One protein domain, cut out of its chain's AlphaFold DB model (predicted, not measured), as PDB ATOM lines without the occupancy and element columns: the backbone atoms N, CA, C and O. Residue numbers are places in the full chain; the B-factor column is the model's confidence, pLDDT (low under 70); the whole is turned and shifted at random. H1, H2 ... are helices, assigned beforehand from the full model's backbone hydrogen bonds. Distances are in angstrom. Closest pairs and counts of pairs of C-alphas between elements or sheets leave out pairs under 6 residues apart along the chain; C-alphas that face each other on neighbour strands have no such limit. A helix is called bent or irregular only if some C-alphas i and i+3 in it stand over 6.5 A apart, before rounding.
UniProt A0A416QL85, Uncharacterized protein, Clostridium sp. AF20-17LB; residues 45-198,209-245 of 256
ATOM      1  N   PRO A  45      89.810 -34.810  17.638       86.31
ATOM      2  CA  PRO A  45      90.479 -33.518  17.536       86.31
ATOM      3  C   PRO A  45      90.334 -32.914  16.136       86.31
ATOM      4  O   PRO A  45      90.115 -31.710  16.031       86.31
ATOM      5  N   THR A  46      90.347 -33.719  15.067       86.44
ATOM      6  CA  THR A  46      90.105 -33.202  13.710       86.44
ATOM      7  C   THR A  46      88.697 -32.632  13.556       86.44
ATOM      8  O   THR A  46      88.541 -31.564  12.971       86.44
ATOM      9  N   LEU A  47      87.668 -33.263  14.137       90.38
ATOM     10  CA  LEU A  47      86.317 -32.696  14.157       90.38
ATOM     11  C   LEU A  47      86.298 -31.325  14.848       90.38
ATOM     12  O   LEU A  47      85.658 -30.409  14.339       90.38
ATOM     13  N   LEU A  48      87.005 -31.158  15.969       88.62
ATOM     14  CA  LEU A  48      87.097 -29.861  16.650       88.62
ATOM     15  C   LEU A  48      87.773 -28.798  15.771       88.62
ATOM     16  O   LEU A  48      87.280 -27.677  15.691       88.62
ATOM     17  N   LEU A  49      88.852 -29.159  15.069       86.50
ATOM     18  CA  LEU A  49      89.539 -28.266  14.128       86.50
ATOM     19  C   LEU A  49      88.650 -27.872  12.946       86.50
ATOM     20  O   LEU A  49      88.634 -26.716  12.531       86.50
ATOM     21  N   VAL A  50      87.872 -28.816  12.426       88.06
ATOM     22  CA  VAL A  50      86.926 -28.563  11.337       88.06
ATOM     23  C   VAL A  50      85.771 -27.670  11.798       88.06
ATOM     24  O   VAL A  50      85.381 -26.757  11.075       88.06
ATOM     25  N   MET A  51      85.256 -27.873  13.014       89.69
ATOM     26  CA  MET A  51      84.253 -26.983  13.613       89.69
ATOM     27  C   MET A  51      84.810 -25.569  13.808       89.69
ATOM     28  O   MET A  51      84.112 -24.598  13.523       89.69
ATOM     29  N   LEU A  52      86.069 -25.446  14.236       87.62
ATOM     30  CA  LEU A  52      86.761 -24.160  14.334       87.62
ATOM     31  C   LEU A  52      86.863 -23.478  12.962       87.62
ATOM     32  O   LEU A  52      86.475 -22.320  12.837       87.62
ATOM     33  N   SER A  53      87.310 -24.194  11.927       85.56
ATOM     34  CA  SER A  53      87.400 -23.650  10.563       85.56
ATOM     35  C   SER A  53      86.033 -23.231  10.012       85.56
ATOM     36  O   SER A  53      85.907 -22.167   9.413       85.56
ATOM     37  N   PHE A  54      84.972 -23.992  10.299       89.12
ATOM     38  CA  PHE A  54      83.605 -23.608   9.941       89.12
ATOM     39  C   PHE A  54      83.164 -22.299  10.611       89.12
ATOM     40  O   PHE A  54      82.592 -21.434   9.948       89.12
ATOM     41  N   VAL A  55      83.459 -22.123  11.904       88.00
ATOM     42  CA  VAL A  55      83.188 -20.859  12.611       88.00
ATOM     43  C   VAL A  55      83.979 -19.711  11.986       88.00
ATOM     44  O   VAL A  55      83.421 -18.637  11.798       88.00
ATOM     45  N   PHE A  56      85.239 -19.931  11.604       83.88
ATOM     46  CA  PHE A  56      86.039 -18.924  10.899       83.88
ATOM     47  C   PHE A  56      85.418 -18.534   9.555       83.88
ATOM     48  O   PHE A  56      85.353 -17.350   9.249       83.88
ATOM     49  N   SER A  57      84.923 -19.498   8.770       85.19
ATOM     50  CA  SER A  57      84.206 -19.205   7.523       85.19
ATOM     51  C   SER A  57      82.942 -18.377   7.758       85.19
ATOM     52  O   SER A  57      82.667 -17.458   6.992       85.19
ATOM     53  N   LEU A  58      82.169 -18.680   8.807       85.75
ATOM     54  CA  LEU A  58      80.995 -17.880   9.165       85.75
ATOM     55  C   LEU A  58      81.379 -16.463   9.600       85.75
ATOM     56  O   LEU A  58      80.719 -15.511   9.207       85.75
ATOM     57  N   GLU A  59      82.429 -16.310  10.404       82.12
ATOM     58  CA  GLU A  59      82.884 -14.990  10.845       82.12
ATOM     59  C   GLU A  59      83.403 -14.128   9.703       82.12
ATOM     60  O   GLU A  59      83.051 -12.956   9.653       82.12
ATOM     61  N   LEU A  60      84.174 -14.706   8.780       77.06
ATOM     62  CA  LEU A  60      84.636 -14.017   7.574       77.06
ATOM     63  C   LEU A  60      83.454 -13.513   6.736       77.06
ATOM     64  O   LEU A  60      83.390 -12.330   6.410       77.06
ATOM     65  N   ALA A  61      82.453 -14.371   6.508       78.88
ATOM     66  CA  ALA A  61      81.250 -14.009   5.759       78.88
ATOM     67  C   ALA A  61      80.437 -12.869   6.404       78.88
ATOM     68  O   ALA A  61      79.681 -12.188   5.712       78.88
ATOM     69  N   PHE A  62      80.576 -12.662   7.718       77.88
ATOM     70  CA  PHE A  62      79.922 -11.583   8.458       77.88
ATOM     71  C   PHE A  62      80.897 -10.507   8.957       77.88
ATOM     72  O   PHE A  62      80.527  -9.745   9.858       77.88
ATOM     73  N   ASP A  63      82.114 -10.423   8.405       74.69
ATOM     74  CA  ASP A  63      83.072  -9.380   8.776       74.69
ATOM     75  C   ASP A  63      82.458  -8.001   8.455       74.69
ATOM     76  O   ASP A  63      82.130  -7.728   7.291       74.69
ATOM     77  N   PRO A  64      82.262  -7.127   9.464       68.31
ATOM     78  CA  PRO A  64      81.654  -5.817   9.268       68.31
ATOM     79  C   PRO A  64      82.335  -4.978   8.189       68.31
ATOM     80  O   PRO A  64      81.648  -4.299   7.431       68.31
ATOM     81  N   TYR A  65      83.664  -5.045   8.093       66.75
ATOM     82  CA  TYR A  65      84.424  -4.236   7.144       66.75
ATOM     83  C   TYR A  65      84.182  -4.692   5.705       66.75
ATOM     84  O   TYR A  65      83.895  -3.866   4.843       66.75
ATOM     85  N   ARG A  66      84.170  -6.009   5.467       69.19
ATOM     86  CA  ARG A  66      83.861  -6.585   4.148       69.19
ATOM     87  C   ARG A  66      82.419  -6.330   3.733       69.19
ATOM     88  O   ARG A  66      82.152  -5.945   2.599       69.19
ATOM     89  N   LEU A  67      81.471  -6.527   4.651       70.88
ATOM     90  CA  LEU A  67      80.059  -6.299   4.353       70.88
ATOM     91  C   LEU A  67      79.776  -4.834   4.008       70.88
ATOM     92  O   LEU A  67      78.979  -4.568   3.111       70.88
ATOM     93  N   VAL A  68      80.426  -3.889   4.692       69.25
ATOM     94  CA  VAL A  68      80.321  -2.466   4.349       69.25
ATOM     95  C   VAL A  68      81.027  -2.166   3.026       69.25
ATOM     96  O   VAL A  68      80.426  -1.492   2.198       69.25
ATOM     97  N   GLY A  69      82.224  -2.707   2.779       65.88
ATOM     98  CA  GLY A  69      82.949  -2.549   1.510       65.88
ATOM     99  C   GLY A  69      82.173  -2.987   0.280       65.88
ATOM    100  O   GLY A  69      82.214  -2.309  -0.746       65.88
ATOM    101  N   ILE A  70      81.420  -4.078   0.399       67.50
ATOM    102  CA  ILE A  70      80.671  -4.657  -0.719       67.50
ATOM    103  C   ILE A  70      79.274  -4.034  -0.852       67.50
ATOM    104  O   ILE A  70      78.829  -3.758  -1.963       67.50
ATOM    105  N   PHE A  71      78.558  -3.821   0.258       71.00
ATOM    106  CA  PHE A  71      77.127  -3.477   0.231       71.00
ATOM    107  C   PHE A  71      76.792  -2.068   0.754       71.00
ATOM    108  O   PHE A  71      75.635  -1.647   0.694       71.00
ATOM    109  N   GLY A  72      77.767  -1.342   1.302       67.25
ATOM    110  CA  GLY A  72      77.568  -0.043   1.941       67.25
ATOM    111  C   GLY A  72      76.883  -0.127   3.314       67.25
ATOM    112  O   GLY A  72      76.248  -1.121   3.691       67.25
ATOM    113  N   LYS A  73      76.976   0.958   4.097       69.44
ATOM    114  CA  LYS A  73      76.513   1.007   5.507       69.44
ATOM    115  C   LYS A  73      75.022   0.673   5.683       69.44
ATOM    116  O   LYS A  73      74.640   0.033   6.665       69.44
ATOM    117  N   LYS A  74      74.175   1.073   4.727       70.00
ATOM    118  CA  LYS A  74      72.716   0.878   4.794       70.00
ATOM    119  C   LYS A  74      72.334  -0.603   4.724       70.00
ATOM    120  O   LYS A  74      71.572  -1.071   5.567       70.00
ATOM    121  N   ILE A  75      72.890  -1.347   3.766       71.81
ATOM    122  CA  ILE A  75      72.575  -2.769   3.557       71.81
ATOM    123  C   ILE A  75      73.306  -3.646   4.583       71.81
ATOM    124  O   ILE A  75      72.719  -4.600   5.099       71.81
ATOM    125  N   TYR A  76      74.532  -3.280   4.975       72.06
ATOM    126  CA  TYR A  76      75.271  -3.937   6.059       72.06
ATOM    127  C   TYR A  76      74.434  -4.093   7.338       72.06
ATOM    128  O   TYR A  76      74.390  -5.182   7.917       72.06
ATOM    129  N   SER A  77      73.742  -3.026   7.759       70.75
ATOM    130  CA  SER A  77      72.945  -3.026   8.993       70.75
ATOM    131  C   SER A  77      71.871  -4.118   9.008       70.75
ATOM    132  O   SER A  77      71.585  -4.683  10.059       70.75
ATOM    133  N   MET A  78      71.333  -4.472   7.839       78.62
ATOM    134  CA  MET A  78      70.394  -5.575   7.675       78.62
ATOM    135  C   MET A  78      71.126  -6.923   7.661       78.62
ATOM    136  O   MET A  78      70.738  -7.838   8.386       78.62
ATOM    137  N   LEU A  79      72.215  -7.054   6.897       77.62
ATOM    138  CA  LEU A  79      72.951  -8.317   6.745       77.62
ATOM    139  C   LEU A  79      73.573  -8.816   8.053       77.62
ATOM    140  O   LEU A  79      73.514 -10.007   8.354       77.62
ATOM    141  N   ILE A  80      74.109  -7.919   8.881       78.00
ATOM    142  CA  ILE A  80      74.738  -8.298  10.153       78.00
ATOM    143  C   ILE A  80      73.730  -8.875  11.159       78.00
ATOM    144  O   ILE A  80      74.098  -9.699  12.001       78.00
ATOM    145  N   THR A  81      72.439  -8.532  11.041       81.31
ATOM    146  CA  THR A  81      71.384  -9.139  11.874       81.31
ATOM    147  C   THR A  81      71.199 -10.627  11.580       81.31
ATOM    148  O   THR A  81      70.805 -11.373  12.478       81.31
ATOM    149  N   LEU A  82      71.563 -11.091  10.374       83.62
ATOM    150  CA  LEU A  82      71.479 -12.496   9.964       83.62
ATOM    151  C   LEU A  82      72.579 -13.370  10.579       83.62
ATOM    152  O   LEU A  82      72.440 -14.594  10.592       83.62
ATOM    153  N   ARG A  83      73.623 -12.775  11.168       83.31
ATOM    154  CA  ARG A  83      74.733 -13.508  11.794       83.31
ATOM    155  C   ARG A  83      74.265 -14.443  12.911       83.31
ATOM    156  O   ARG A  83      74.632 -15.617  12.940       83.31
ATOM    157  N   ARG A  84      73.426 -13.955  13.835       83.75
ATOM    158  CA  ARG A  84      72.887 -14.780  14.939       83.75
ATOM    159  C   ARG A  84      71.966 -15.900  14.425       83.75
ATOM    160  O   ARG A  84      72.195 -17.048  14.811       83.75
ATOM    161  N   PRO A  85      70.982 -15.631  13.541       87.81
ATOM    162  CA  PRO A  85      70.224 -16.676  12.860       87.81
ATOM    163  C   PRO A  85      71.103 -17.718  12.164       87.81
ATOM    164  O   PRO A  85      70.841 -18.905  12.323       87.81
ATOM    165  N   ALA A  86      72.166 -17.315  11.461       86.56
ATOM    166  CA  ALA A  86      73.064 -18.245  10.777       86.56
ATOM    167  C   ALA A  86      73.729 -19.234  11.751       86.56
ATOM    168  O   ALA A  86      73.770 -20.439  11.480       86.56
ATOM    169  N   TYR A  87      74.163 -18.761  12.925       86.44
ATOM    170  CA  TYR A  87      74.663 -19.632  13.992       86.44
ATOM    171  C   TYR A  87      73.606 -20.611  14.500       86.44
ATOM    172  O   TYR A  87      73.868 -21.812  14.597       86.44
ATOM    173  N   VAL A  88      72.399 -20.120  14.791       89.94
ATOM    174  CA  VAL A  88      71.298 -20.954  15.293       89.94
ATOM    175  C   VAL A  88      70.918 -22.023  14.270       89.94
ATOM    176  O   VAL A  88      70.841 -23.201  14.615       89.94
ATOM    177  N   VAL A  89      70.748 -21.641  13.004       90.81
ATOM    178  CA  VAL A  89      70.442 -22.563  11.903       90.81
ATOM    179  C   VAL A  89      71.539 -23.617  11.754       90.81
ATOM    180  O   VAL A  89      71.218 -24.799  11.645       90.81
ATOM    181  N   SER A  90      72.817 -23.232  11.833       89.25
ATOM    182  CA  SER A  90      73.942 -24.176  11.757       89.25
ATOM    183  C   SER A  90      73.900 -25.217  12.881       89.25
ATOM    184  O   SER A  90      74.042 -26.417  12.632       89.25
ATOM    185  N   VAL A  91      73.632 -24.787  14.120       90.00
ATOM    186  CA  VAL A  91      73.510 -25.693  15.274       90.00
ATOM    187  C   VAL A  91      72.310 -26.628  15.114       90.00
ATOM    188  O   VAL A  91      72.437 -27.841  15.302       90.00
ATOM    189  N   VAL A  92      71.149 -26.090  14.730       92.75
ATOM    190  CA  VAL A  92      69.923 -26.874  14.522       92.75
ATOM    191  C   VAL A  92      70.125 -27.914  13.419       92.75
ATOM    192  O   VAL A  92      69.797 -29.088  13.619       92.75
ATOM    193  N   ALA A  93      70.727 -27.524  12.293       90.94
ATOM    194  CA  ALA A  93      71.067 -28.430  11.201       90.94
ATOM    195  C   ALA A  93      72.001 -29.555  11.674       90.94
ATOM    196  O   ALA A  93      71.731 -30.729  11.402       90.94
ATOM    197  N   GLY A  94      73.030 -29.231  12.464       91.31
ATOM    198  CA  GLY A  94      73.934 -30.214  13.063       91.31
ATOM    199  C   GLY A  94      73.216 -31.213  13.979       91.31
ATOM    200  O   GLY A  94      73.409 -32.426  13.860       91.31
ATOM    201  N   VAL A  95      72.321 -30.743  14.854       91.94
ATOM    202  CA  VAL A  95      71.536 -31.614  15.748       91.94
ATOM    203  C   VAL A  95      70.607 -32.540  14.956       91.94
ATOM    204  O   VAL A  95      70.516 -33.736  15.262       91.94
ATOM    205  N   ILE A  96      69.923 -32.015  13.935       93.25
ATOM    206  CA  ILE A  96      69.051 -32.806  13.055       93.25
ATOM    207  C   ILE A  96      69.870 -33.865  12.315       93.25
ATOM    208  O   ILE A  96      69.475 -35.036  12.301       93.25
ATOM    209  N   PHE A  97      71.023 -33.481  11.761       93.31
ATOM    210  CA  PHE A  97      71.940 -34.387  11.081       93.31
ATOM    211  C   PHE A  97      72.375 -35.527  12.005       93.31
ATOM    212  O   PHE A  97      72.169 -36.694  11.681       93.31
ATOM    213  N   ILE A  98      72.862 -35.216  13.211       92.38
ATOM    214  CA  ILE A  98      73.287 -36.226  14.191       92.38
ATOM    215  C   ILE A  98      72.148 -37.201  14.512       92.38
ATOM    216  O   ILE A  98      72.359 -38.419  14.530       92.38
ATOM    217  N   LYS A  99      70.930 -36.696  14.757       92.00
ATOM    218  CA  LYS A  99      69.761 -37.539  15.056       92.00
ATOM    219  C   LYS A  99      69.424 -38.472  13.888       92.00
ATOM    220  O   LYS A  99      69.243 -39.673  14.115       92.00
ATOM    221  N   ARG A 100      69.364 -37.950  12.656       91.00
ATOM    222  CA  ARG A 100      69.043 -38.730  11.448       91.00
ATOM    223  C   ARG A 100      70.118 -39.773  11.147       91.00
ATOM    224  O   ARG A 100      69.795 -40.957  11.044       91.00
ATOM    225  N   THR A 101      71.385 -39.373  11.128       89.62
ATOM    226  CA  THR A 101      72.520 -40.260  10.841       89.62
ATOM    227  C   THR A 101      72.641 -41.356  11.900       89.62
ATOM    228  O   THR A 101      72.774 -42.533  11.575       89.62
ATOM    229  N   LYS A 102      72.473 -41.037  13.191       88.88
ATOM    230  CA  LYS A 102      72.472 -42.051  14.263       88.88
ATOM    231  C   LYS A 102      71.348 -43.081  14.103       88.88
ATOM    232  O   LYS A 102      71.561 -44.246  14.451       88.88
ATOM    233  N   LYS A 103      70.168 -42.675  13.611       88.31
ATOM    234  CA  LYS A 103      69.048 -43.584  13.306       88.31
ATOM    235  C   LYS A 103      69.396 -44.503  12.130       88.31
ATOM    236  O   LYS A 103      69.248 -45.712  12.271       88.31
ATOM    237  N   GLN A 104      69.936 -43.959  11.039       87.00
ATOM    238  CA  GLN A 104      70.347 -44.731   9.856       87.00
ATOM    239  C   GLN A 104      71.479 -45.726  10.158       87.00
ATOM    240  O   GLN A 104      71.414 -46.897   9.793       87.00
ATOM    241  N   LEU A 105      72.496 -45.307  10.914       86.31
ATOM    242  CA  LEU A 105      73.593 -46.198  11.301       86.31
ATOM    243  C   LEU A 105      73.142 -47.300  12.274       86.31
ATOM    244  O   LEU A 105      73.760 -48.360  12.343       86.31
ATOM    245  N   ARG A 106      72.075 -47.062  13.052       84.00
ATOM    246  CA  ARG A 106      71.433 -48.096  13.882       84.00
ATOM    247  C   ARG A 106      70.708 -49.130  13.027       84.00
ATOM    248  O   ARG A 106      70.862 -50.314  13.306       84.00
ATOM    249  N   SER A 107      69.943 -48.699  12.023       83.38
ATOM    250  CA  SER A 107      69.225 -49.615  11.127       83.38
ATOM    251  C   SER A 107      70.166 -50.438  10.251       83.38
ATOM    252  O   SER A 107      69.859 -51.586   9.963       83.38
ATOM    253  N   ALA A 108      71.349 -49.913   9.916       79.50
ATOM    254  CA  ALA A 108      72.390 -50.640   9.185       79.50
ATOM    255  C   ALA A 108      73.053 -51.784   9.985       79.50
ATOM    256  O   ALA A 108      73.960 -52.446   9.489       79.50
ATOM    257  N   GLY A 109      72.656 -52.009  11.245       76.56
ATOM    258  CA  GLY A 109      73.185 -53.102  12.059       76.56
ATOM    259  C   GLY A 109      74.651 -52.933  12.466       76.56
ATOM    260  O   GLY A 109      75.274 -53.912  12.855       76.56
ATOM    261  N   LEU A 110      75.217 -51.724  12.400       78.62
ATOM    262  CA  LEU A 110      76.616 -51.463  12.755       78.62
ATOM    263  C   LEU A 110      76.873 -51.597  14.261       78.62
ATOM    264  O   LEU A 110      76.035 -51.244  15.103       78.62
ATOM    265  N   ASP A 111      78.081 -52.039  14.608       79.88
ATOM    266  CA  ASP A 111      78.532 -52.091  15.996       79.88
ATOM    267  C   ASP A 111      78.573 -50.695  16.640       79.88
ATOM    268  O   ASP A 111      78.779 -49.670  15.984       79.88
ATOM    269  N   LYS A 112      78.399 -50.631  17.970       81.06
ATOM    270  CA  LYS A 112      78.302 -49.358  18.717       81.06
ATOM    271  C   LYS A 112      79.509 -48.440  18.473       81.06
ATOM    272  O   LYS A 112      79.315 -47.229  18.385       81.06
ATOM    273  N   ARG A 113      80.717 -49.013  18.374       80.06
ATOM    274  CA  ARG A 113      81.977 -48.281  18.146       80.06
ATOM    275  C   ARG A 113      82.081 -47.770  16.715       80.06
ATOM    276  O   ARG A 113      82.281 -46.580  16.514       80.06
ATOM    277  N   THR A 114      81.854 -48.647  15.744       81.50
ATOM    278  CA  THR A 114      81.854 -48.306  14.321       81.50
ATOM    279  C   THR A 114      80.833 -47.220  14.013       81.50
ATOM    280  O   THR A 114      81.164 -46.238  13.363       81.50
ATOM    281  N   ARG A 115      79.626 -47.311  14.585       84.94
ATOM    282  CA  ARG A 115      78.610 -46.259  14.478       84.94
ATOM    283  C   ARG A 115      79.091 -44.911  15.014       84.94
ATOM    284  O   ARG A 115      78.761 -43.890  14.424       84.94
ATOM    285  N   LEU A 116      79.783 -44.891  16.153       85.62
ATOM    286  CA  LEU A 116      80.278 -43.643  16.736       85.62
ATOM    287  C   LEU A 116      81.334 -43.008  15.833       85.62
ATOM    288  O   LEU A 116      81.210 -41.834  15.506       85.62
ATOM    289  N   GLY A 117      82.328 -43.785  15.405       86.12
ATOM    290  CA  GLY A 117      83.372 -43.267  14.526       86.12
ATOM    291  C   GLY A 117      82.814 -42.778  13.190       86.12
ATOM    292  O   GLY A 117      83.112 -41.665  12.779       86.12
ATOM    293  N   LEU A 118      81.924 -43.551  12.564       87.06
ATOM    294  CA  LEU A 118      81.343 -43.198  11.267       87.06
ATOM    295  C   LEU A 118      80.420 -41.970  11.374       87.06
ATOM    296  O   LEU A 118      80.375 -41.148  10.469       87.06
ATOM    297  N   LEU A 119      79.740 -41.789  12.513       91.19
ATOM    298  CA  LEU A 119      79.002 -40.560  12.809       91.19
ATOM    299  C   LEU A 119      79.933 -39.342  12.912       91.19
ATOM    300  O   LEU A 119      79.608 -38.304  12.344       91.19
ATOM    301  N   ILE A 120      81.060 -39.468  13.624       89.69
ATOM    302  CA  ILE A 120      82.065 -38.397  13.754       89.69
ATOM    303  C   ILE A 120      82.623 -38.043  12.376       89.69
ATOM    304  O   ILE A 120      82.665 -36.868  12.026       89.69
ATOM    305  N   PHE A 121      82.979 -39.050  11.578       89.75
ATOM    306  CA  PHE A 121      83.488 -38.867  10.223       89.75
ATOM    307  C   PHE A 121      82.511 -38.121   9.321       89.75
ATOM    308  O   PHE A 121      82.865 -37.109   8.728       89.75
ATOM    309  N   LEU A 122      81.265 -38.593   9.244       91.38
ATOM    310  CA  LEU A 122      80.249 -37.968   8.403       91.38
ATOM    311  C   LEU A 122      79.940 -36.539   8.856       91.38
ATOM    312  O   LEU A 122      79.803 -35.656   8.015       91.38
ATOM    313  N   LEU A 123      79.854 -36.304  10.169       93.62
ATOM    314  CA  LEU A 123      79.648 -34.963  10.713       93.62
ATOM    315  C   LEU A 123      80.805 -34.038  10.330       93.62
ATOM    316  O   LEU A 123      80.565 -32.941   9.839       93.62
ATOM    317  N   MET A 124      82.042 -34.501  10.507       92.62
ATOM    318  CA  MET A 124      83.241 -33.757  10.139       92.62
ATOM    319  C   MET A 124      83.243 -33.404   8.647       92.62
ATOM    320  O   MET A 124      83.445 -32.247   8.299       92.62
ATOM    321  N   THR A 125      82.949 -34.361   7.766       90.69
ATOM    322  CA  THR A 125      82.886 -34.127   6.315       90.69
ATOM    323  C   THR A 125      81.829 -33.094   5.944       90.69
ATOM    324  O   THR A 125      82.115 -32.184   5.169       90.69
ATOM    325  N   VAL A 126      80.625 -33.185   6.515       92.50
ATOM    326  CA  VAL A 126      79.557 -32.210   6.244       92.50
ATOM    327  C   VAL A 126      79.967 -30.813   6.697       92.50
ATOM    328  O   VAL A 126      79.868 -29.877   5.913       92.50
ATOM    329  N   VAL A 127      80.483 -30.674   7.921       92.44
ATOM    330  CA  VAL A 127      80.917 -29.376   8.461       92.44
ATOM    331  C   VAL A 127      82.048 -28.778   7.619       92.44
ATOM    332  O   VAL A 127      82.003 -27.592   7.292       92.44
ATOM    333  N   PHE A 128      83.024 -29.594   7.210       89.31
ATOM    334  CA  PHE A 128      84.137 -29.150   6.368       89.31
ATOM    335  C   PHE A 128      83.654 -28.631   5.010       89.31
ATOM    336  O   PHE A 128      84.016 -27.528   4.598       89.31
ATOM    337  N   VAL A 129      82.797 -29.398   4.327       89.31
ATOM    338  CA  VAL A 129      82.237 -29.002   3.028       89.31
ATOM    339  C   VAL A 129      81.399 -27.734   3.168       89.31
ATOM    340  O   VAL A 129      81.577 -26.811   2.378       89.31
ATOM    341  N   SER A 130      80.547 -27.629   4.193       89.56
ATOM    342  CA  SER A 130      79.772 -26.409   4.449       89.56
ATOM    343  C   SER A 130      80.673 -25.187   4.658       89.56
ATOM    344  O   SER A 130      80.420 -24.140   4.067       89.56
ATOM    345  N   GLY A 131      81.758 -25.323   5.425       87.38
ATOM    346  CA  GLY A 131      82.721 -24.240   5.648       87.38
ATOM    347  C   GLY A 131      83.441 -23.803   4.370       87.38
ATOM    348  O   GLY A 131      83.665 -22.608   4.168       87.38
ATOM    349  N   LYS A 132      83.765 -24.751   3.479       86.44
ATOM    350  CA  LYS A 132      84.345 -24.460   2.159       86.44
ATOM    351  C   LYS A 132      83.349 -23.774   1.230       86.44
ATOM    352  O   LYS A 132      83.725 -22.796   0.598       86.44
ATOM    353  N   VAL A 133      82.097 -24.232   1.192       86.25
ATOM    354  CA  VAL A 133      81.034 -23.602   0.390       86.25
ATOM    355  C   VAL A 133      80.837 -22.147   0.803       86.25
ATOM    356  O   VAL A 133      80.815 -21.286  -0.069       86.25
ATOM    357  N   ILE A 134      80.787 -21.855   2.108       85.50
ATOM    358  CA  ILE A 134      80.677 -20.476   2.612       85.50
ATOM    359  C   ILE A 134      81.829 -19.612   2.082       85.50
ATOM    360  O   ILE A 134      81.571 -18.569   1.491       85.50
ATOM    361  N   ARG A 135      83.081 -20.078   2.200       80.62
ATOM    362  CA  ARG A 135      84.259 -19.361   1.673       80.62
ATOM    363  C   ARG A 135      84.231 -19.179   0.160       80.62
ATOM    364  O   ARG A 135      84.651 -18.147  -0.348       80.62
ATOM    365  N   THR A 136      83.773 -20.178  -0.588       81.00
ATOM    366  CA  THR A 136      83.670 -20.070  -2.047       81.00
ATOM    367  C   THR A 136      82.610 -19.050  -2.447       81.00
ATOM    368  O   THR A 136      82.874 -18.226  -3.320       81.00
ATOM    369  N   CYS A 137      81.441 -19.069  -1.800       78.62
ATOM    370  CA  CYS A 137      80.393 -18.073  -2.012       78.62
ATOM    371  C   CYS A 137      80.882 -16.667  -1.650       78.62
ATOM    372  O   CYS A 137      80.673 -15.735  -2.417       78.62
ATOM    373  N   GLU A 138      81.578 -16.527  -0.526       75.19
ATOM    374  CA  GLU A 138      82.191 -15.272  -0.096       75.19
ATOM    375  C   GLU A 138      83.190 -14.741  -1.135       75.19
ATOM    376  O   GLU A 138      83.041 -13.621  -1.618       75.19
ATOM    377  N   ASN A 139      84.163 -15.559  -1.545       75.44
ATOM    378  CA  ASN A 139      85.160 -15.174  -2.546       75.44
ATOM    379  C   ASN A 139      84.521 -14.818  -3.895       75.44
ATOM    380  O   ASN A 139      85.014 -13.944  -4.606       75.44
ATOM    381  N   TYR A 140      83.434 -15.500  -4.257       75.31
ATOM    382  CA  TYR A 140      82.670 -15.198  -5.462       75.31
ATOM    383  C   TYR A 140      82.009 -13.819  -5.375       75.31
ATOM    384  O   TYR A 140      82.163 -13.019  -6.296       75.31
ATOM    385  N   ILE A 141      81.322 -13.524  -4.266       71.19
ATOM    386  CA  ILE A 141      80.702 -12.214  -4.026       71.19
ATOM    387  C   ILE A 141      81.779 -11.125  -4.070       71.19
ATOM    388  O   ILE A 141      81.631 -10.152  -4.803       71.19
ATOM    389  N   TYR A 142      82.899 -11.329  -3.380       67.19
ATOM    390  CA  TYR A 142      84.013 -10.386  -3.383       67.19
ATOM    391  C   TYR A 142      84.545 -10.111  -4.797       67.19
ATOM    392  O   TYR A 142      84.670  -8.962  -5.212       67.19
ATOM    393  N   LYS A 143      84.799 -11.165  -5.582       70.25
ATOM    394  CA  LYS A 143      85.343 -11.034  -6.940       70.25
ATOM    395  C   LYS A 143      84.388 -10.328  -7.910       70.25
ATOM    396  O   LYS A 143      84.860  -9.681  -8.841       70.25
ATOM    397  N   HIS A 144      83.076 -10.487  -7.734       67.12
ATOM    398  CA  HIS A 144      82.077  -9.956  -8.665       67.12
ATOM    399  C   HIS A 144      81.540  -8.574  -8.303       67.12
ATOM    400  O   HIS A 144      81.224  -7.814  -9.213       67.12
ATOM    401  N   TYR A 145      81.430  -8.254  -7.016       61.78
ATOM    402  CA  TYR A 145      80.905  -6.964  -6.568       61.78
ATOM    403  C   TYR A 145      82.019  -5.965  -6.225       61.78
ATOM    404  O   TYR A 145      81.775  -4.761  -6.277       61.78
ATOM    405  N   GLY A 146      83.246  -6.440  -5.959       56.88
ATOM    406  CA  GLY A 146      84.368  -5.602  -5.528       56.88
ATOM    407  C   GLY A 146      84.073  -4.861  -4.219       56.88
ATOM    408  O   GLY A 146      82.986  -4.970  -3.653       56.88
ATOM    409  N   GLU A 147      85.032  -4.080  -3.725       59.62
ATOM    410  CA  GLU A 147      84.758  -3.136  -2.637       59.62
ATOM    411  C   GLU A 147      84.368  -1.773  -3.223       59.62
ATOM    412  O   GLU A 147      85.147  -0.824  -3.191       59.62
ATOM    413  N   ALA A 148      83.172  -1.676  -3.810       57.22
ATOM    414  CA  ALA A 148      82.673  -0.438  -4.421       57.22
ATOM    415  C   ALA A 148      82.479   0.713  -3.409       57.22
ATOM    416  O   ALA A 148      82.408   1.873  -3.804       57.22
ATOM    417  N   HIS A 149      82.415   0.390  -2.114       55.31
ATOM    418  CA  HIS A 149      82.211   1.326  -1.007       55.31
ATOM    419  C   HIS A 149      83.447   1.468  -0.106       55.31
ATOM    420  O   HIS A 149      83.326   1.873   1.047       55.31
ATOM    421  N   THR A 150      84.648   1.149  -0.604       51.53
ATOM    422  CA  THR A 150      85.906   1.321   0.153       51.53
ATOM    423  C   THR A 150      86.107   2.744   0.657       51.53
ATOM    424  O   THR A 150      86.575   2.944   1.774       51.53
ATOM    425  N   SER A 151      85.696   3.740  -0.126       49.12
ATOM    426  CA  SER A 151      85.740   5.157   0.254       49.12
ATOM    427  C   SER A 151      84.855   5.509   1.453       49.12
ATOM    428  O   SER A 151      85.052   6.554   2.057       49.12
ATOM    429  N   ASP A 152      83.893   4.660   1.833       47.00
ATOM    430  CA  ASP A 152      83.036   4.902   3.003       47.00
ATOM    431  C   ASP A 152      83.773   4.642   4.338       47.00
ATOM    432  O   ASP A 152      83.181   4.839   5.416       47.00
ATOM    433  N   TYR A 153      85.025   4.160   4.273       48.66
ATOM    434  CA  TYR A 153      85.887   3.872   5.425       48.66
ATOM    435  C   TYR A 153      87.409   3.926   5.202       48.66
ATOM    436  O   TYR A 153      88.151   3.749   6.168       48.66
ATOM    437  N   ILE A 154      87.902   4.125   3.980       44.12
ATOM    438  CA  ILE A 154      89.308   4.453   3.734       44.12
ATOM    439  C   ILE A 154      89.413   5.975   3.671       44.12
ATOM    440  O   ILE A 154      89.175   6.560   2.615       44.12
ATOM    441  N   ASP A 155      89.794   6.603   4.784       39.59
ATOM    442  CA  ASP A 155      90.467   7.896   4.695       39.59
ATOM    443  C   ASP A 155      91.869   7.646   4.131       39.59
ATOM    444  O   ASP A 155      92.671   6.864   4.653       39.59
ATOM    445  N   TYR A 156      92.120   8.240   2.969       37.16
ATOM    446  CA  TYR A 156      93.376   8.158   2.239       37.16
ATOM    447  C   TYR A 156      94.436   9.016   2.948       37.16
ATOM    448  O   TYR A 156      94.811  10.070   2.454       37.16
ATOM    449  N   GLU A 157      94.971   8.555   4.078       31.69
ATOM    450  CA  GLU A 157      96.251   9.057   4.587       31.69
ATOM    451  C   GLU A 157      97.176   7.900   4.988       31.69
ATOM    452  O   GLU A 157      97.037   7.216   6.000       31.69
ATOM    453  N   PHE A 158      98.141   7.657   4.104       33.91
ATOM    454  CA  PHE A 158      99.285   6.781   4.307       33.91
ATOM    455  C   PHE A 158     100.119   7.249   5.511       33.91
ATOM    456  O   PHE A 158     100.885   8.200   5.384       33.91
ATOM    457  N   ALA A 159     100.084   6.521   6.630       25.42
ATOM    458  CA  ALA A 159     101.186   6.516   7.598       25.42
ATOM    459  C   ALA A 159     101.169   5.252   8.482       25.42
ATOM    460  O   ALA A 159     100.348   5.099   9.379       25.42
ATOM    461  N   TYR A 160     102.115   4.336   8.264       27.91
ATOM    462  CA  TYR A 160     102.575   3.398   9.305       27.91
ATOM    463  C   TYR A 160     103.705   4.070  10.117       27.91
ATOM    464  O   TYR A 160     104.372   4.930   9.544       27.91
ATOM    465  N   PRO A 161     104.044   3.654  11.363       32.81
ATOM    466  CA  PRO A 161     103.557   2.509  12.128       32.81
ATOM    467  C   PRO A 161     103.203   2.908  13.575       32.81
ATOM    468  O   PRO A 161     104.040   2.900  14.471       32.81
ATOM    469  N   ASN A 162     101.946   3.204  13.834       25.83
ATOM    470  CA  ASN A 162     101.341   2.923  15.128       25.83
ATOM    471  C   ASN A 162      99.901   2.543  14.830       25.83
ATOM    472  O   ASN A 162      99.351   2.944  13.810       25.83
ATOM    473  N   ILE A 163      99.336   1.648  15.629       33.66
ATOM    474  CA  ILE A 163      98.012   1.075  15.397       33.66
ATOM    475  C   ILE A 163      96.977   2.200  15.562       33.66
ATOM    476  O   ILE A 163      96.439   2.414  16.639       33.66
ATOM    477  N   SER A 164      96.742   2.951  14.495       30.05
ATOM    478  CA  SER A 164      95.724   3.989  14.392       30.05
ATOM    479  C   SER A 164      95.273   4.040  12.940       30.05
ATOM    480  O   SER A 164      95.659   4.918  12.178       30.05
ATOM    481  N   VAL A 165      94.501   3.027  12.544       32.53
ATOM    482  CA  VAL A 165      93.595   3.165  11.402       32.53
ATOM    483  C   VAL A 165      92.348   3.820  11.972       32.53
ATOM    484  O   VAL A 165      91.805   3.317  12.960       32.53
ATOM    485  N   GLU A 166      91.958   4.956  11.407       34.56
ATOM    486  CA  GLU A 166      90.795   5.716  11.841       34.56
ATOM    487  C   GLU A 166      89.548   4.828  11.896       34.56
ATOM    488  O   GLU A 166      89.298   3.944  11.072       34.56
ATOM    489  N   ILE A 167      88.856   4.977  13.015       43.84
ATOM    490  CA  ILE A 167      88.165   3.900  13.700       43.84
ATOM    491  C   ILE A 167      86.716   3.849  13.234       43.84
ATOM    492  O   ILE A 167      85.912   4.729  13.535       43.84
ATOM    493  N   LEU A 168      86.331   2.749  12.599       42.06
ATOM    494  CA  LEU A 168      84.922   2.394  12.511       42.06
ATOM    495  C   LEU A 168      84.495   1.707  13.811       42.06
ATOM    496  O   LEU A 168      84.582   0.486  13.947       42.06
ATOM    497  N   THR A 169      84.004   2.483  14.777       45.78
ATOM    498  CA  THR A 169      83.278   1.950  15.939       45.78
ATOM    499  C   THR A 169      81.944   1.359  15.479       45.78
ATOM    500  O   THR A 169      80.899   2.006  15.554       45.78
ATOM    501  N   TYR A 170      81.958   0.129  14.961       53.06
ATOM    502  CA  TYR A 170      80.728  -0.588  14.642       53.06
ATOM    503  C   TYR A 170      80.203  -1.344  15.872       53.06
ATOM    504  O   TYR A 170      80.950  -2.091  16.502       53.06
ATOM    505  N   PRO A 171      78.896  -1.259  16.186       53.06
ATOM    506  CA  PRO A 171      78.301  -1.905  17.363       53.06
ATOM    507  C   PRO A 171      78.281  -3.447  17.299       53.06
ATOM    508  O   PRO A 171      77.870  -4.108  18.255       53.06
ATOM    509  N   ASN A 172      78.716  -4.041  16.183       62.50
ATOM    510  CA  ASN A 172      78.604  -5.472  15.899       62.50
ATOM    511  C   ASN A 172      79.967  -6.150  15.717       62.50
ATOM    512  O   ASN A 172      80.155  -6.926  14.778       62.50
ATOM    513  N   GLU A 173      80.896  -5.876  16.631       64.00
ATOM    514  CA  GLU A 173      82.193  -6.550  16.687       64.00
ATOM    515  C   GLU A 173      82.059  -8.083  16.599       64.00
ATOM    516  O   GLU A 173      81.151  -8.710  17.175       64.00
ATOM    517  N   THR A 174      82.989  -8.706  15.878       66.31
ATOM    518  CA  THR A 174      83.159 -10.159  15.868       66.31
ATOM    519  C   THR A 174      83.514 -10.677  17.261       66.31
ATOM    520  O   THR A 174      84.036  -9.945  18.102       66.31
ATOM    521  N   TRP A 175      83.242 -11.955  17.553       69.69
ATOM    522  CA  TRP A 175      83.684 -12.533  18.832       69.69
ATOM    523  C   TRP A 175      85.210 -12.467  18.969       69.69
ATOM    524  O   TRP A 175      85.717 -12.336  20.078       69.69
ATOM    525  N   PHE A 176      85.923 -12.502  17.842       66.25
ATOM    526  CA  PHE A 176      87.359 -12.280  17.759       66.25
ATOM    527  C   PHE A 176      87.756 -10.859  18.160       66.25
ATOM    528  O   PHE A 176      88.604 -10.706  19.037       66.25
ATOM    529  N   GLN A 177      87.117  -9.843  17.572       64.25
ATOM    530  CA  GLN A 177      87.353  -8.437  17.911       64.25
ATOM    531  C   GLN A 177      87.140  -8.198  19.411       64.25
ATOM    532  O   GLN A 177      87.998  -7.630  20.083       64.25
ATOM    533  N   LYS A 178      86.087  -8.801  19.977       70.88
ATOM    534  CA  LYS A 178      85.820  -8.786  21.423       70.88
ATOM    535  C   LYS A 178      86.877  -9.527  22.245       70.88
ATOM    536  O   LYS A 178      87.305  -9.037  23.286       70.88
ATOM    537  N   ALA A 179      87.305 -10.711  21.805       67.38
ATOM    538  CA  ALA A 179      88.272 -11.538  22.531       67.38
ATOM    539  C   ALA A 179      89.668 -10.897  22.575       67.38
ATOM    540  O   ALA A 179      90.311 -10.865  23.630       67.38
ATOM    541  N   LEU A 180      90.121 -10.363  21.438       64.94
ATOM    542  CA  LEU A 180      91.411  -9.691  21.306       64.94
ATOM    543  C   LEU A 180      91.381  -8.212  21.691       64.94
ATOM    544  O   LEU A 180      92.445  -7.599  21.694       64.94
ATOM    545  N   LYS A 181      90.208  -7.655  22.026       66.62
ATOM    546  CA  LYS A 181      90.009  -6.209  22.218       66.62
ATOM    547  C   LYS A 181      90.609  -5.411  21.052       66.62
ATOM    548  O   LYS A 181      91.350  -4.454  21.248       66.62
ATOM    549  N   THR A 182      90.348  -5.871  19.832       56.22
ATOM    550  CA  THR A 182      90.877  -5.277  18.605       56.22
ATOM    551  C   THR A 182      89.733  -4.857  17.706       56.22
ATOM    552  O   THR A 182      88.704  -5.521  17.658       56.22
ATOM    553  N   GLN A 183      89.939  -3.776  16.965       53.72
ATOM    554  CA  GLN A 183      89.018  -3.304  15.931       53.72
ATOM    555  C   GLN A 183      89.517  -3.657  14.526       53.72
ATOM    556  O   GLN A 183      88.908  -3.295  13.531       53.72
ATOM    557  N   ALA A 184      90.618  -4.402  14.416       57.56
ATOM    558  CA  ALA A 184      91.101  -4.870  13.127       57.56
ATOM    559  C   ALA A 184      90.115  -5.842  12.456       57.56
ATOM    560  O   ALA A 184      89.371  -6.564  13.130       57.56
ATOM    561  N   THR A 185      90.147  -5.885  11.120       58.28
ATOM    562  CA  THR A 185      89.357  -6.836  10.329       58.28
ATOM    563  C   THR A 185      89.747  -8.273  10.675       58.28
ATOM    564  O   THR A 185      90.909  -8.570  10.975       58.28
ATOM    565  N   PHE A 186      88.772  -9.179  10.646       58.19
ATOM    566  CA  PHE A 186      89.019 -10.596  10.904       58.19
ATOM    567  C   PHE A 186      89.907 -11.185   9.799       58.19
ATOM    568  O   PHE A 186      90.807 -11.976  10.078       58.19
ATOM    569  N   GLU A 187      89.725 -10.725   8.557       57.34
ATOM    570  CA  GLU A 187      90.559 -11.098   7.412       57.34
ATOM    571  C   GLU A 187      92.045 -10.815   7.630       57.34
ATOM    572  O   GLU A 187      92.861 -11.699   7.384       57.34
ATOM    573  N   ARG A 188      92.421  -9.620   8.103       55.31
ATOM    574  CA  ARG A 188      93.838  -9.241   8.242       55.31
ATOM    575  C   ARG A 188      94.604 -10.216   9.133       55.31
ATOM    576  O   ARG A 188      95.768 -10.506   8.897       55.31
ATOM    577  N   PHE A 189      93.913 -10.798  10.102       53.12
ATOM    578  CA  PHE A 189      94.452 -11.771  11.040       53.12
ATOM    579  C   PHE A 189      94.412 -13.231  10.563       53.12
ATOM    580  O   PHE A 189      95.076 -14.077  11.165       53.12
ATOM    581  N   VAL A 190      93.644 -13.528   9.512       53.75
ATOM    582  CA  VAL A 190      93.571 -14.847   8.858       53.75
ATOM    583  C   VAL A 190      94.464 -14.892   7.606       53.75
ATOM    584  O   VAL A 190      95.042 -15.934   7.308       53.75
ATOM    585  N   GLY A 191      94.614 -13.768   6.897       43.84
ATOM    586  CA  GLY A 191      95.438 -13.605   5.696       43.84
ATOM    587  C   GLY A 191      96.917 -13.332   5.987       43.84
ATOM    588  O   GLY A 191      97.779 -13.855   5.282       43.84
ATOM    589  N   GLU A 192      97.248 -12.603   7.060       43.28
ATOM    590  CA  GLU A 192      98.636 -12.421   7.510       43.28
ATOM    591  C   GLU A 192      99.098 -13.591   8.399       43.28
ATOM    592  O   GLU A 192      99.534 -13.421   9.537       43.28
ATOM    593  N   ILE A 193      99.099 -14.807   7.852       42.81
ATOM    594  CA  ILE A 193     100.021 -15.855   8.320       42.81
ATOM    595  C   ILE A 193     101.372 -15.603   7.628       42.81
ATOM    596  O   ILE A 193     101.922 -16.452   6.933       42.81
ATOM    597  N   VAL A 194     101.905 -14.387   7.778       33.97
ATOM    598  CA  VAL A 194     103.309 -14.102   7.482       33.97
ATOM    599  C   VAL A 194     104.081 -14.410   8.765       33.97
ATOM    600  O   VAL A 194     103.777 -13.818   9.803       33.97
ATOM    601  N   PRO A 195     105.073 -15.317   8.739       33.06
ATOM    602  CA  PRO A 195     105.766 -15.782   9.940       33.06
ATOM    603  C   PRO A 195     106.505 -14.711  10.756       33.06
ATOM    604  O   PRO A 195     107.030 -15.055  11.809       33.06
ATOM    605  N   ASP A 196     106.579 -13.446  10.319       30.44
ATOM    606  CA  ASP A 196     107.667 -12.575  10.778       30.44
ATOM    607  C   ASP A 196     107.346 -11.090  11.029       30.44
ATOM    608  O   ASP A 196     108.240 -10.317  11.367       30.44
ATOM    609  N   VAL A 197     106.085 -10.648  10.979       31.78
ATOM    610  CA  VAL A 197     105.779  -9.239  11.333       31.78
ATOM    611  C   VAL A 197     105.734  -9.030  12.857       31.78
ATOM    612  O   VAL A 197     105.927  -7.931  13.365       31.78
ATOM    613  N   GLY A 198     105.599 -10.113  13.631       30.70
ATOM    614  CA  GLY A 198     105.742 -10.074  15.089       30.70
ATOM    615  C   GLY A 198     107.171 -10.216  15.612       30.70
ATOM    616  O   GLY A 198     107.366 -10.055  16.810       30.70
ATOM    617  N   GLU A 209     100.527  -5.763  28.205       50.88
ATOM    618  CA  GLU A 209      99.865  -6.700  29.144       50.88
ATOM    619  C   GLU A 209      98.996  -7.784  28.458       50.88
ATOM    620  O   GLU A 209      98.881  -8.910  28.947       50.88
ATOM    621  N   ASP A 210      98.436  -7.493  27.279       57.97
ATOM    622  CA  ASP A 210      97.546  -8.383  26.521       57.97
ATOM    623  C   ASP A 210      98.258  -9.212  25.409       57.97
ATOM    624  O   ASP A 210      97.603  -9.874  24.597       57.97
ATOM    625  N   TRP A 211      99.601  -9.264  25.382       63.84
ATOM    626  CA  TRP A 211     100.406  -9.992  24.371       63.84
ATOM    627  C   TRP A 211     100.075 -11.491  24.239       63.84
ATOM    628  O   TRP A 211     100.183 -12.088  23.159       63.84
ATOM    629  N   TRP A 212      99.652 -12.121  25.336       65.50
ATOM    630  CA  TRP A 212      99.285 -13.534  25.372       65.50
ATOM    631  C   TRP A 212      98.058 -13.825  24.498       65.50
ATOM    632  O   TRP A 212      97.996 -14.892  23.883       65.50
ATOM    633  N   ARG A 213      97.123 -12.871  24.364       64.25
ATOM    634  CA  ARG A 213      95.920 -13.021  23.527       64.25
ATOM    635  C   ARG A 213      96.292 -13.149  22.056       64.25
ATOM    636  O   ARG A 213      95.805 -14.042  21.368       64.25
ATOM    637  N   LEU A 214      97.232 -12.321  21.600       63.56
ATOM    638  CA  LEU A 214      97.777 -12.377  20.244       63.56
ATOM    639  C   LEU A 214      98.494 -13.710  19.982       63.56
ATOM    640  O   LEU A 214      98.345 -14.309  18.916       63.56
ATOM    641  N   LYS A 215      99.251 -14.214  20.966       66.75
ATOM    642  CA  LYS A 215      99.935 -15.513  20.867       66.75
ATOM    643  C   LYS A 215      98.945 -16.676  20.780       66.75
ATOM    644  O   LYS A 215      99.137 -17.568  19.955       66.75
ATOM    645  N   VAL A 216      97.888 -16.658  21.595       69.88
ATOM    646  CA  VAL A 216      96.787 -17.633  21.532       69.88
ATOM    647  C   VAL A 216      96.102 -17.564  20.172       69.88
ATOM    648  O   VAL A 216      95.917 -18.594  19.529       69.88
ATOM    649  N   TRP A 217      95.815 -16.363  19.677       72.06
ATOM    650  CA  TRP A 217      95.196 -16.186  18.370       72.06
ATOM    651  C   TRP A 217      96.039 -16.735  17.223       72.06
ATOM    652  O   TRP A 217      95.526 -17.489  16.401       72.06
ATOM    653  N   ARG A 218      97.347 -16.455  17.201       70.56
ATOM    654  CA  ARG A 218      98.255 -17.033  16.196       70.56
ATOM    655  C   ARG A 218      98.216 -18.558  16.193       70.56
ATOM    656  O   ARG A 218      98.301 -19.166  15.132       70.56
ATOM    657  N   ARG A 219      98.063 -19.190  17.363       73.12
ATOM    658  CA  ARG A 219      97.893 -20.649  17.450       73.12
ATOM    659  C   ARG A 219      96.557 -21.098  16.865       73.12
ATOM    660  O   ARG A 219      96.543 -22.075  16.131       73.12
ATOM    661  N   ILE A 220      95.466 -20.390  17.149       74.19
ATOM    662  CA  ILE A 220      94.135 -20.696  16.604       74.19
ATOM    663  C   ILE A 220      94.120 -20.528  15.075       74.19
ATOM    664  O   ILE A 220      93.659 -21.427  14.379       74.19
ATOM    665  N   ALA A 221      94.684 -19.441  14.544       71.56
ATOM    666  CA  ALA A 221      94.792 -19.198  13.104       71.56
ATOM    667  C   ALA A 221      95.681 -20.241  12.405       71.56
ATOM    668  O   ALA A 221      95.323 -20.758  11.352       71.56
ATOM    669  N   TRP A 222      96.803 -20.630  13.022       76.75
ATOM    670  CA  TRP A 222      97.646 -21.717  12.516       76.75
ATOM    671  C   TRP A 222      96.897 -23.059  12.461       76.75
ATOM    672  O   TRP A 222      96.998 -23.794  11.480       76.75
ATOM    673  N   LEU A 223      96.115 -23.373  13.502       75.75
ATOM    674  CA  LEU A 223      95.279 -24.575  13.542       75.75
ATOM    675  C   LEU A 223      94.187 -24.552  12.468       75.75
ATOM    676  O   LEU A 223      93.893 -25.586  11.872       75.75
ATOM    677  N   GLU A 224      93.599 -23.385  12.213       80.75
ATOM    678  CA  GLU A 224      92.622 -23.200  11.146       80.75
ATOM    679  C   GLU A 224      93.254 -23.407   9.767       80.75
ATOM    680  O   GLU A 224      92.723 -24.187   8.976       80.75
ATOM    681  N   TYR A 225      94.420 -22.812   9.511       78.62
ATOM    682  CA  TYR A 225      95.150 -22.957   8.250       78.62
ATOM    683  C   TYR A 225      95.446 -24.424   7.914       78.62
ATOM    684  O   TYR A 225      95.203 -24.878   6.796       78.62
ATOM    685  N   HIS A 226      95.890 -25.200   8.906       78.94
ATOM    686  CA  HIS A 226      96.181 -26.624   8.735       78.94
ATOM    687  C   HIS A 226      94.966 -27.543   8.892       78.94
ATOM    688  O   HIS A 226      95.089 -28.753   8.697       78.94
ATOM    689  N   SER A 227      93.777 -27.021   9.209       79.25
ATOM    690  CA  SER A 227      92.571 -27.841   9.405       79.25
ATOM    691  C   SER A 227      92.235 -28.704   8.182       79.25
ATOM    692  O   SER A 227      91.781 -29.838   8.337       79.25
ATOM    693  N   GLY A 228      92.517 -28.204   6.972       79.19
ATOM    694  CA  GLY A 228      92.368 -28.949   5.722       79.19
ATOM    695  C   GLY A 228      93.322 -30.139   5.606       79.19
ATOM    696  O   GLY A 228      92.891 -31.207   5.178       79.19
ATOM    697  N   ASP A 229      94.571 -29.988   6.049       80.56
ATOM    698  CA  ASP A 229      95.567 -31.066   6.048       80.56
ATOM    699  C   ASP A 229      95.151 -32.177   7.026       80.56
ATOM    700  O   ASP A 229      95.126 -33.358   6.675       80.56
ATOM    701  N   PHE A 230      94.733 -31.798   8.243       79.94
ATOM    702  CA  PHE A 230      94.229 -32.744   9.245       79.94
ATOM    703  C   PHE A 230      92.957 -33.458   8.778       79.94
ATOM    704  O   PHE A 230      92.809 -34.666   8.991       79.94
ATOM    705  N   PHE A 231      92.041 -32.731   8.130       85.19
ATOM    706  CA  PHE A 231      90.852 -33.322   7.525       85.19
ATOM    707  C   PHE A 231      91.227 -34.316   6.425       85.19
ATOM    708  O   PHE A 231      90.722 -35.435   6.440       85.19
ATOM    709  N   GLY A 232      92.136 -33.945   5.517       81.12
ATOM    710  CA  GLY A 232      92.604 -34.800   4.427       81.12
ATOM    711  C   GLY A 232      93.186 -36.123   4.925       81.12
ATOM    712  O   GLY A 232      92.811 -37.181   4.424       81.12
ATOM    713  N   LEU A 233      94.008 -36.084   5.979       81.12
ATOM    714  CA  LEU A 233      94.550 -37.292   6.614       81.12
ATOM    715  C   LEU A 233      93.437 -38.238   7.087       81.12
ATOM    716  O   LEU A 233      93.411 -39.414   6.721       81.12
ATOM    717  N   VAL A 234      92.475 -37.725   7.857       82.88
ATOM    718  CA  VAL A 234      91.360 -38.536   8.376       82.88
ATOM    719  C   VAL A 234      90.438 -39.011   7.247       82.88
ATOM    720  O   VAL A 234      89.955 -40.144   7.279       82.88
ATOM    721  N   PHE A 235      90.217 -38.173   6.235       83.44
ATOM    722  CA  PHE A 235      89.391 -38.487   5.075       83.44
ATOM    723  C   PHE A 235      89.968 -39.617   4.227       83.44
ATOM    724  O   PHE A 235      89.202 -40.456   3.769       83.44
ATOM    725  N   CYS A 236      91.290 -39.699   4.076       80.00
ATOM    726  CA  CYS A 236      91.941 -40.813   3.385       80.00
ATOM    727  C   CYS A 236      91.914 -42.109   4.211       80.00
ATOM    728  O   CYS A 236      91.767 -43.202   3.665       80.00
ATOM    729  N   TRP A 237      92.010 -42.004   5.538       78.75
ATOM    730  CA  TRP A 237      92.102 -43.167   6.423       78.75
ATOM    731  C   TRP A 237      90.760 -43.872   6.661       78.75
ATOM    732  O   TRP A 237      90.713 -45.094   6.797       78.75
ATOM    733  N   TRP A 238      89.638 -43.147   6.680       82.69
ATOM    734  CA  TRP A 238      88.314 -43.764   6.856       82.69
ATOM    735  C   TRP A 238      87.955 -44.794   5.760       82.69
ATOM    736  O   TRP A 238      87.556 -45.908   6.121       82.69
ATOM    737  N   PRO A 239      88.115 -44.495   4.454       76.88
ATOM    738  CA  PRO A 239      87.941 -45.455   3.362       76.88
ATOM    739  C   PRO A 239      88.874 -46.664   3.458       76.88
ATOM    740  O   PRO A 239      88.421 -47.788   3.250       76.88
ATOM    741  N   LEU A 240      90.136 -46.463   3.853       72.81
ATOM    742  CA  LEU A 240      91.080 -47.552   4.138       72.81
ATOM    743  C   LEU A 240      90.538 -48.480   5.235       72.81
ATOM    744  O   LEU A 240      90.470 -49.692   5.041       72.81
ATOM    745  N   GLY A 241      90.029 -47.917   6.336       69.75
ATOM    746  CA  GLY A 241      89.354 -48.663   7.404       69.75
ATOM    747  C   GLY A 241      88.114 -49.445   6.958       69.75
ATOM    748  O   GLY A 241      87.827 -50.524   7.493       69.75
ATOM    749  N   MET A 242      87.378 -48.923   5.976       73.00
ATOM    750  CA  MET A 242      86.252 -49.621   5.353       73.00
ATOM    751  C   MET A 242      86.735 -50.772   4.460       73.00
ATOM    752  O   MET A 242      86.238 -51.887   4.609       73.00
ATOM    753  N   ALA A 243      87.738 -50.534   3.609       69.81
ATOM    754  CA  ALA A 243      88.284 -51.512   2.666       69.81
ATOM    755  C   ALA A 243      88.919 -52.727   3.365       69.81
ATOM    756  O   ALA A 243      88.689 -53.865   2.967       69.81
ATOM    757  N   ILE A 244      89.636 -52.515   4.474       67.38
ATOM    758  CA  ILE A 244      90.233 -53.605   5.271       67.38
ATOM    759  C   ILE A 244      89.208 -54.347   6.155       67.38
ATOM    760  O   ILE A 244      89.555 -55.268   6.905       67.38
ATOM    761  N   GLY A 245      87.933 -53.946   6.121       63.78
ATOM    762  CA  GLY A 245      86.860 -54.552   6.908       63.78
ATOM    763  C   GLY A 245      86.996 -54.329   8.418       63.78
ATOM    764  O   GLY A 245      86.600 -55.193   9.205       63.78
TER     765      GLY A 245
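AT A GLANCE: This is residues 45 to 198 and 209 to 245 of the 256 residues of an uncharacterized protein of Clostridium sp. AF20-17LB (UniProt A0A416QL85). What is the main picture? A long hairpin of H2 and H3, with the shorter H1 beside it, makes an up-and-down bundle, each helix running against the one before; H6 and H7 pack on H1, and residues 146 to 174 make a wide loop at the end away from the H2 to H3 turn. What is printed? The printed part has 191 residues with seven named helices, H1 to H7 in chain order, and no named strand: all helix. It is loose, with a radius of gyration of the C-alphas of 19.9 A, and spans 66 by 37 by 31 A.

IN THESE COORDINATES: Where are the bundle's helices? H1, residues 45 to 61, begins at C-alpha 45 (90.479, -33.518, 17.536) and is 24.6 A long. H2, residues 64 to 107, 45.6 A, has a kink of 138 degrees near residue 74 and is irregular, with C-alphas 70 and 73 9.4 A apart. H3, residues 112 to 145, is 49.4 A long. Which follow? H4 is residues 175 to 180, H5 186 to 191 and H6 211 to 225. H7, residues 227 to 243, 25.0 A, ends at C-alpha 243 (88.284, -51.512, 2.666).

HOW THE PARTS SIT: What touches the hub, H1? Its closest C-alphas to H3 are Phe 54 and Gly 131, 4.4 A, at a shallow tilt of 23 degrees, the same way. With residues 49 to 56 alone it touches H6, about perpendicular at 79 degrees, C-alphas of Ser 53 and Glu 224 closest at 5.3 A; with 46 to 53 alone it touches H7, C-alphas of Leu 49 and Ser 227 closest at 5.6 A. H5 only just touches it, with 3 pairs of C-alphas within 8 A, those of Leu 60 and Phe 186 closest at 6.5 A. What of H2 and H4? H2 and H3, a hairpin, touch at C-alphas of Leu 105 and Arg 115, their closest, 5.9 A; H4 and H6 only just touch, with 3 pairs of C-alphas within 8 A, those of Leu 180 and Arg 213 closest at 6.0 A. Are the backbones helical? Every O i to N i+4 pair is within hydrogen-bond range in H1, H3, H4, H5 and H6, against 31 of 40 in H2 and 11 of 13 in H7.

THE WHOLE: How large is it, and is it cut? The C-alphas of Gly 109 and Glu 157, the two farthest apart, are 66.7 A apart; residues 199 to 208 are not printed, with 15.6 A between C-alphas 198 and 209. Where is it less sure? The H3 to H4 link is long, and among the 75 residues with pLDDT under 70 are 144 to 177 and 179 to 198.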